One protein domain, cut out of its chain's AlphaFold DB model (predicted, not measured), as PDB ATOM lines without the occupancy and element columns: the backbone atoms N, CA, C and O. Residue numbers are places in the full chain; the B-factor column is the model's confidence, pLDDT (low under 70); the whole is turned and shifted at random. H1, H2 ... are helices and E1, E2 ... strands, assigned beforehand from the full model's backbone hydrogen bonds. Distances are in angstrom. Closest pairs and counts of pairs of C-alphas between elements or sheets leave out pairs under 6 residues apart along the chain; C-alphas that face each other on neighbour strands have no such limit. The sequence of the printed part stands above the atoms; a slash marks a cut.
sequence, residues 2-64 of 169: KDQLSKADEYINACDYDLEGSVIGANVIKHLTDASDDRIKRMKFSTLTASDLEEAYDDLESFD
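Overview. This is residues 2 to 64 of the 169 residues of the protein "DNA topoisomerase I (TopA)" of Haloredivivus sp. (strain G17) (UniProt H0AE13). A tiny parallel sheet of two strands, E1 and E2, forms the middle, and the long helix H2 packs beside it, nearer to E1; the short helices H1 and H3 lie toward opposite ends of the longest axis. The printed part has 63 residues with three named helices and two named strands, in the order H1 E1 H2 E2 H3, and its class is mostly helix. It is compact, with a radius of gyration of the C-alphas of 11.7 A and spans of 32 by 22 by 19 A.

Arrangement. H1, residues 2 to 5, is close to but not clearly touching H2, residues 19 to 32; their closest C-alphas, those of Lys 2 and Leu 32, are 5.8 A apart. E1, residues 11 to 13, has its closest C-alpha pair with H2 at Asn 13 and Gly 25, 5.2 A. E2, residues 40 to 42, is parallel to E1 at 31 degrees, with N 13 and O 41 within hydrogen-bond range at 2.8 A. E1, H2 and E2 make a strand-helix-strand unit, two parallel neighbour strands with a helix between, with a right-handed crossover. H2 and E2 are near each other, with 8 pairs of C-alphas within 10 A. Residues 41 to 42 of E2 also pair antiparallel with residues 61 to 62. H3, residues 50 to 58, is apart from H1, E1 and H2. In H2 and H3 every O i to N i+4 pair is within hydrogen-bond range; H1 is too short for one.

Along the chain. H1 begins at C-alpha 2 (-42.742, 5.057, 9.711) and is 5.1 A long. E1 measures 6.5 A, H2 20.0 A and E2 7.0 A. H3 measures 12.3 A and ends at C-alpha 58 (-40.212, 15.744, 33.098).

Size, cuts and confidence. The two C-alphas farthest apart, those of Asp 34 and Thr 49, are 32.6 A apart. The printed part has no cut and no long link. No printed residue is under 70 in pLDDT; H1 has a mean of 74.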
ATOM      1  N   LYS A   2     -42.424   3.835  10.491       70.38
ATOM      2  CA  LYS A   2     -42.742   5.057   9.711       70.38
ATOM      3  C   LYS A   2     -44.214   5.510   9.819       70.38
ATOM      4  O   LYS A   2     -44.463   6.662  10.145       70.38
ATOM      5  N   ASP A   3     -45.168   4.584   9.697       72.50
ATOM      6  CA  ASP A   3     -46.613   4.869   9.844       72.50
ATOM      7  C   ASP A   3     -47.058   5.246  11.266       72.50
ATOM      8  O   ASP A   3     -48.130   5.818  11.459       72.50
ATOM      9  N   GLN A   4     -46.273   4.862  12.276       75.38
ATOM     10  CA  GLN A   4     -46.530   5.231  13.670       75.38
ATOM     11  C   GLN A   4     -45.921   6.598  13.972       75.38
ATOM     12  O   GLN A   4     -46.545   7.407  14.648       75.38
ATOM     13  N   LEU A   5     -44.737   6.871  13.419       79.06
ATOM     14  CA  LEU A   5     -44.051   8.146  13.561       79.06
ATOM     15  C   LEU A   5     -44.796   9.273  12.844       79.06
ATOM     16  O   LEU A   5     -44.904  10.352  13.403       79.06
ATOM     17  N   SER A   6     -45.375   9.044  11.663       74.00
ATOM     18  CA  SER A   6     -46.089  10.089  10.909       74.00
ATOM     19  C   SER A   6     -47.352  10.634  11.591       74.00
ATOM     20  O   SER A   6     -47.872  11.662  11.166       74.00
ATOM     21  N   LYS A   7     -47.850   9.955  12.632       83.69
ATOM     22  CA  LYS A   7     -49.037  10.351  13.410       83.69
ATOM     23  C   LYS A   7     -48.703  10.988  14.756       83.69
ATOM     24  O   LYS A   7     -49.622  11.417  15.441       83.69
ATOM     25  N   ALA A   8     -47.437  10.966  15.167       88.44
ATOM     26  CA  ALA A   8     -47.021  11.549  16.434       88.44
ATOM     27  C   ALA A   8     -47.023  13.075  16.326       88.44
ATOM     28  O   ALA A   8     -46.635  13.601  15.284       88.44
ATOM     29  N   ASP A   9     -47.433  13.763  17.392       90.06
ATOM     30  CA  ASP A   9     -47.409  15.226  17.487       90.06
ATOM     31  C   ASP A   9     -46.013  15.746  17.869       90.06
ATOM     32  O   ASP A   9     -45.564  16.745  17.309       90.06
ATOM     33  N   GLU A  10     -45.286  15.005  18.707       92.75
ATOM     34  CA  GLU A  10     -43.917  15.297  19.144       92.75
ATOM     35  C   GLU A  10     -43.041  14.034  19.127       92.75
ATOM     36  O   GLU A  10     -43.536  12.904  19.192       92.75
ATOM     37  N   TYR A  11     -41.726  14.233  19.057       94.31
ATOM     38  CA  TYR A  11     -40.718  13.176  19.038       94.31
ATOM     39  C   TYR A  11     -39.682  13.426  20.123       94.31
ATOM     40  O   TYR A  11     -39.064  14.484  20.165       94.31
ATOM     41  N   ILE A  12     -39.439  12.426  20.964       95.06
ATOM     42  CA  ILE A  12     -38.446  12.509  22.033       95.06
ATOM     43  C   ILE A  12     -37.243  11.653  21.640       95.06
ATOM     44  O   ILE A  12     -37.352  10.434  21.505       95.06
ATOM     45  N   ASN A  13     -36.086  12.287  21.457       95.19
ATOM     46  CA  ASN A  13     -34.819  11.583  21.336       95.19
ATOM     47  C   ASN A  13     -34.335  11.168  22.732       95.19
ATOM     48  O   ASN A  13     -33.834  12.000  23.493       95.19
ATOM     49  N   ALA A  14     -34.452   9.875  23.027       95.31
ATOM     50  CA  ALA A  14     -33.996   9.240  24.261       95.31
ATOM     51  C   ALA A  14     -32.769   8.326  24.051       95.31
ATOM     52  O   ALA A  14     -32.585   7.357  24.778       95.31
ATOM     53  N   CYS A  15     -31.939   8.583  23.034       95.06
ATOM     54  CA  CYS A  15     -30.636   7.920  22.911       95.06
ATOM     55  C   CYS A  15     -29.658   8.402  23.999       95.06
ATOM     56  O   CYS A  15     -29.875   9.463  24.586       95.06
ATOM     57  N   ASP A  16     -28.552   7.683  24.206       93.69
ATOM     58  CA  ASP A  16     -27.497   8.061  25.160       93.69
ATOM     59  C   ASP A  16     -27.099   9.533  25.023       93.69
ATOM     60  O   ASP A  16     -27.058  10.066  23.908       93.69
ATOM     61  N   TYR A  17     -26.845  10.212  26.146       91.12
ATOM     62  CA  TYR A  17     -26.525  11.639  26.157       91.12
ATOM     63  C   TYR A  17     -25.077  11.916  25.729       91.12
ATOM     64  O   TYR A  17     -24.230  12.370  26.495       91.12
ATOM     65  N   ASP A  18     -24.802  11.639  24.460       93.12
ATOM     66  CA  ASP A  18     -23.565  11.977  23.782       93.12
ATOM     67  C   ASP A  18     -23.830  12.460  22.343       93.12
ATOM     68  O   ASP A  18     -24.970  12.647  21.888       93.12
ATOM     69  N   LEU A  19     -22.742  12.719  21.621       92.50
ATOM     70  CA  LEU A  19     -22.787  13.196  20.244       92.50
ATOM     71  C   LEU A  19     -23.339  12.135  19.277       92.50
ATOM     72  O   LEU A  19     -24.052  12.496  18.345       92.50
ATOM     73  N   GLU A  20     -23.077  10.843  19.495       94.50
ATOM     74  CA  GLU A  20     -23.602   9.780  18.627       94.50
ATOM     75  C   GLU A  20     -25.099   9.560  18.852       94.50
ATOM     76  O   GLU A  20     -25.853   9.464  17.886       94.50
ATOM     77  N   GLY A  21     -25.563   9.559  20.100       94.88
ATOM     78  CA  GLY A  21     -26.980   9.453  20.435       94.88
ATOM     79  C   GLY A  21     -27.793  10.629  19.893       94.88
ATOM     80  O   GLY A  21     -28.903  10.444  19.383       94.88
ATOM     81  N   SER A  22     -27.215  11.833  19.905       94.19
ATOM     82  CA  SER A  22     -27.829  13.010  19.279       94.19
ATOM     83  C   SER A  22     -27.980  12.815  17.766       94.19
ATOM     84  O   SER A  22     -29.087  12.940  17.243       94.19
ATOM     85  N   VAL A  23     -26.914  12.385  17.079       95.75
ATOM     86  CA  VAL A  23     -26.937  12.094  15.635       95.75
ATOM     87  C   VAL A  23     -27.919  10.978  15.280       95.75
ATOM     88  O   VAL A  23     -28.663  11.113  14.310       95.75
ATOM     89  N   ILE A  24     -27.931   9.871  16.025       95.44
ATOM     90  CA  ILE A  24     -28.783   8.709  15.738       95.44
ATOM     91  C   ILE A  24     -30.255   9.100  15.840       95.44
ATOM     92  O   ILE A  24     -31.002   8.916  14.875       95.44
ATOM     93  N   GLY A  25     -30.669   9.665  16.977       94.31
ATOM     94  CA  GLY A  25     -32.063  10.043  17.186       94.31
ATOM     95  C   GLY A  25     -32.520  11.107  16.191       94.31
ATOM     96  O   GLY A  25     -33.572  10.949  15.568       94.31
ATOM     97  N   ALA A  26     -31.693  12.131  15.953       94.06
ATOM     98  CA  ALA A  26     -31.979  13.164  14.964       94.06
ATOM     99  C   ALA A  26     -32.133  12.586  13.553       94.06
ATOM    100  O   ALA A  26     -33.117  12.872  12.875       94.06
ATOM    101  N   ASN A  27     -31.205  11.728  13.114       93.88
ATOM    102  CA  ASN A  27     -31.265  11.118  11.789       93.88
ATOM    103  C   ASN A  27     -32.509  10.257  11.617       93.88
ATOM    104  O   ASN A  27     -33.158  10.352  10.580       93.88
ATOM    105  N   VAL A  28     -32.850   9.430  12.607       93.12
ATOM    106  CA  VAL A  28     -34.039   8.573  12.547       93.12
ATOM    107  C   VAL A  28     -35.303   9.418  12.405       93.12
ATOM    108  O   VAL A  28     -36.118   9.135  11.529       93.12
ATOM    109  N   ILE A  29     -35.451  10.467  13.217       92.69
ATOM    110  CA  ILE A  29     -36.627  11.342  13.169       92.69
ATOM    111  C   ILE A  29     -36.669  12.091  11.829       92.69
ATOM    112  O   ILE A  29     -37.658  11.972  11.104       92.69
ATOM    113  N   LYS A  30     -35.581  12.769  11.444       90.75
ATOM    114  CA  LYS A  30     -35.511  13.591  10.222       90.75
ATOM    115  C   LYS A  30     -35.594  12.779   8.920       90.75
ATOM    116  O   LYS A  30     -36.072  13.293   7.919       90.75
ATOM    117  N   HIS A  31     -35.155  11.516   8.894       91.50
ATOM    118  CA  HIS A  31     -35.259  10.670   7.689       91.50
ATOM    119  C   HIS A  31     -36.604   9.952   7.559       91.50
ATOM    120  O   HIS A  31     -37.004   9.568   6.453       91.50
ATOM    121  N   LEU A  32     -37.285   9.684   8.674       91.12
ATOM    122  CA  LEU A  32     -38.542   8.936   8.662       91.12
ATOM    123  C   LEU A  32     -39.775   9.836   8.717       91.12
ATOM    124  O   LEU A  32     -40.870   9.341   8.440       91.12
ATOM    125  N   THR A  33     -39.608  11.117   9.042       89.19
ATOM    126  CA  THR A  33     -40.694  12.078   9.254       89.19
ATOM    127  C   THR A  33     -40.336  13.450   8.691       89.19
ATOM    128  O   THR A  33     -39.160  13.774   8.566       89.19
ATOM    129  N   ASP A  34     -41.354  14.270   8.426       87.75
ATOM    130  CA  ASP A  34     -41.206  15.690   8.076       87.75
ATOM    131  C   ASP A  34     -41.350  16.590   9.322       87.75
ATOM    132  O   ASP A  34     -41.914  17.685   9.263       87.75
ATOM    133  N   ALA A  35     -40.928  16.089  10.488       87.75
ATOM    134  CA  ALA A  35     -40.994  16.832  11.738       87.75
ATOM    135  C   ALA A  35     -40.079  18.057  11.684       87.75
ATOM    136  O   ALA A  35     -38.897  17.949  11.358       87.75
ATOM    137  N   SER A  36     -40.630  19.214  12.032       91.12
ATOM    138  CA  SER A  36     -39.846  20.412  12.292       91.12
ATOM    139  C   SER A  36     -39.110  20.295  13.628       91.12
ATOM    140  O   SER A  36     -39.539  19.566  14.526       91.12
ATOM    141  N   ASP A  37     -37.995  21.012  13.766       92.00
ATOM    142  CA  ASP A  37     -37.102  20.884  14.924       92.00
ATOM    143  C   ASP A  37     -37.777  21.266  16.258       92.00
ATOM    144  O   ASP A  37     -37.429  20.723  17.302       92.00
ATOM    145  N   ASP A  38     -38.809  22.117  16.237       93.25
ATOM    146  CA  ASP A  38     -39.631  22.462  17.408       93.25
ATOM    147  C   ASP A  38     -40.438  21.280  17.970       93.25
ATOM    148  O   ASP A  38     -40.739  21.252  19.169       93.25
ATOM    149  N   ARG A  39     -40.732  20.283  17.126       94.19
ATOM    150  CA  ARG A  39     -41.442  19.048  17.491       94.19
ATOM    151  C   ARG A  39     -40.498  17.957  17.989       94.19
ATOM    152  O   ARG A  39     -40.955  16.861  18.314       94.19
ATOM    153  N   ILE A  40     -39.195  18.227  18.015       94.81
ATOM    154  CA  ILE A  40     -38.167  17.300  18.474       94.81
ATOM    155  C   ILE A  40     -37.669  17.761  19.845       94.81
ATOM    156  O   ILE A  40     -37.218  18.891  20.030       94.81
ATOM    157  N   LYS A  41     -37.739  16.856  20.817       95.62
ATOM    158  CA  LYS A  41     -37.253  17.041  22.183       95.62
ATOM    159  C   LYS A  41     -36.080  16.118  22.464       95.62
ATOM    160  O   LYS A  41     -35.944  15.063  21.837       95.62
ATOM    161  N   ARG A  42     -35.242  16.492  23.426       95.56
ATOM    162  CA  ARG A  42     -34.112  15.696  23.895       95.56
ATOM    163  C   ARG A  42     -34.329  15.304  25.349       95.56
ATOM    164  O   ARG A  42     -34.407  16.162  26.216       95.56
ATOM    165  N   MET A  43     -34.376  14.002  25.597       95.94
ATOM    166  CA  MET A  43     -34.339  13.449  26.946       95.94
ATOM    167  C   MET A  43     -32.877  13.203  27.325       95.94
ATOM    168  O   MET A  43     -32.163  12.514  26.586       95.94
ATOM    169  N   LYS A  44     -32.425  13.780  28.441       93.69
ATOM    170  CA  LYS A  44     -31.042  13.673  28.918       93.69
ATOM    171  C   LYS A  44     -30.991  12.892  30.218       93.69
ATOM    172  O   LYS A  44     -31.372  13.397  31.260       93.69
ATOM    173  N   PHE A  45     -30.471  11.678  30.149       93.12
ATOM    174  CA  PHE A  45     -30.237  10.835  31.315       93.12
ATOM    175  C   PHE A  45     -28.796  10.333  31.286       93.12
ATOM    176  O   PHE A  45     -28.215  10.127  30.216       93.12
ATOM    177  N   SER A  46     -28.209  10.159  32.469       90.69
ATOM    178  CA  SER A  46     -26.851   9.608  32.620       90.69
ATOM    179  C   SER A  46     -26.873   8.190  33.184       90.69
ATOM    180  O   SER A  46     -25.882   7.464  33.100       90.69
ATOM    181  N   THR A  47     -27.999   7.782  33.767       90.69
ATOM    182  CA  THR A  47     -28.207   6.470  34.367       90.69
ATOM    183  C   THR A  47     -29.546   5.881  33.929       90.69
ATOM    184  O   THR A  47     -30.441   6.577  33.466       90.69
ATOM    185  N   LEU A  48     -29.702   4.568  34.094       93.81
ATOM    186  CA  LEU A  48     -30.954   3.861  33.798       93.81
ATOM    187  C   LEU A  48     -31.815   3.655  35.055       93.81
ATOM    188  O   LEU A  48     -32.617   2.723  35.120       93.81
ATOM    189  N   THR A  49     -31.605   4.467  36.094       96.31
ATOM    190  CA  THR A  49     -32.419   4.396  37.313       96.31
ATOM    191  C   THR A  49     -33.788   5.024  37.066       96.31
ATOM    192  O   THR A  49     -33.899   5.996  36.328       96.31
ATOM    193  N   ALA A  50     -34.841   4.474  37.678       96.19
ATOM    194  CA  ALA A  50     -36.208   4.951  37.451       96.19
ATOM    195  C   ALA A  50     -36.366   6.446  37.770       96.19
ATOM    196  O   ALA A  50     -36.951   7.169  36.976       96.19
ATOM    197  N   SER A  51     -35.771   6.913  38.871       95.50
ATOM    198  CA  SER A  51     -35.804   8.326  39.260       95.50
ATOM    199  C   SER A  51     -35.139   9.249  38.236       95.50
ATOM    200  O   SER A  51     -35.695  10.294  37.935       95.50
ATOM    201  N   ASP A  52     -33.985   8.859  37.679       93.38
ATOM    202  CA  ASP A  52     -33.261   9.661  36.676       93.38
ATOM    203  C   ASP A  52     -34.028   9.709  35.346       93.38
ATOM    204  O   ASP A  52     -34.069  10.734  34.679       93.38
ATOM    205  N   LEU A  53     -34.695   8.610  34.973       95.44
ATOM    206  CA  LEU A  53     -35.527   8.567  33.769       95.44
ATOM    207  C   LEU A  53     -36.819   9.376  33.921       95.44
ATOM    208  O   LEU A  53     -37.241  10.012  32.962       95.44
ATOM    209  N   GLU A  54     -37.454   9.344  35.092       96.31
ATOM    210  CA  GLU A  54     -38.634  10.167  35.380       96.31
ATOM    211  C   GLU A  54     -38.266  11.657  35.366       96.31
ATOM    212  O   GLU A  54     -38.892  12.429  34.644       96.31
ATOM    213  N   GLU A  55     -37.185  12.043  36.052       95.62
ATOM    214  CA  GLU A  55     -36.682  13.422  36.063       95.62
ATOM    215  C   GLU A  55     -36.313  13.912  34.653       95.62
ATOM    216  O   GLU A  55     -36.752  14.980  34.232       95.62
ATOM    217  N   ALA A  56     -35.588  13.101  33.877       95.75
ATOM    218  CA  ALA A  56     -35.204  13.439  32.508       95.75
ATOM    219  C   ALA A  56     -36.393  13.538  31.540       95.75
ATOM    220  O   ALA A  56     -36.299  14.211  30.512       95.75
ATOM    221  N   TYR A  57     -37.484  12.818  31.813       95.69
ATOM    222  CA  TYR A  57     -38.705  12.900  31.015       95.69
ATOM    223  C   TYR A  57     -39.540  14.128  31.383       95.69
ATOM    224  O   TYR A  57     -40.195  14.701  30.515       95.69
ATOM    225  N   ASP A  58     -39.517  14.541  32.647       96.56
ATOM    226  CA  ASP A  58     -40.212  15.744  33.098       96.56
ATOM    227  C   ASP A  58     -39.476  17.030  32.663       96.56
ATOM    228  O   ASP A  58     -40.126  18.042  32.397       96.56
ATOM    229  N   ASP A  59     -38.145  16.981  32.515       95.75
ATOM    230  CA  ASP A  59     -37.295  18.083  32.032       95.75
ATOM    231  C   ASP A  59     -36.754  17.838  30.609       95.75
ATOM    232  O   ASP A  59     -35.556  17.667  30.367       95.75
ATOM    233  N   LEU A  60     -37.658  17.791  29.624       96.25
ATOM    234  CA  LEU A  60     -37.272  17.647  28.218       96.25
ATOM    235  C   LEU A  60     -36.644  18.926  27.663       96.25
ATOM    236  O   LEU A  60     -37.284  19.977  27.570       96.25
ATOM    237  N   GLU A  61     -35.432  18.796  27.134       94.00
ATOM    238  CA  GLU A  61     -34.775  19.883  26.424       94.00
ATOM    239  C   GLU A  61     -35.231  19.988  24.961       94.00
ATOM    240  O   GLU A  61     -35.806  19.067  24.367       94.00
ATOM    241  N   SER A  62     -34.966  21.139  24.343       94.75
ATOM    242  CA  SER A  62     -35.143  21.321  22.902       94.75
ATOM    243  C   SER A  62     -34.183  20.444  22.097       94.75
ATOM    244  O   SER A  62     -33.174  19.953  22.604       94.75
ATOM    245  N   PHE A  63     -34.481  20.281  20.810       93.31
ATOM    246  CA  PHE A  63     -33.593  19.623  19.865       93.31
ATOM    247  C   PHE A  63     -32.153  20.161  19.928       93.31
ATOM    248  O   PHE A  63     -31.912  21.362  19.803       93.31
ATOM    249  N   ASP A  64     -31.192  19.250  20.088       89.88
ATOM    250  CA  ASP A  64     -29.768  19.575  20.119       89.88
ATOM    251  C   ASP A  64     -29.184  19.592  18.699       89.88
ATOM    252  O   ASP A  64     -28.527  18.650  18.233       89.88
TER     253      ASP A  64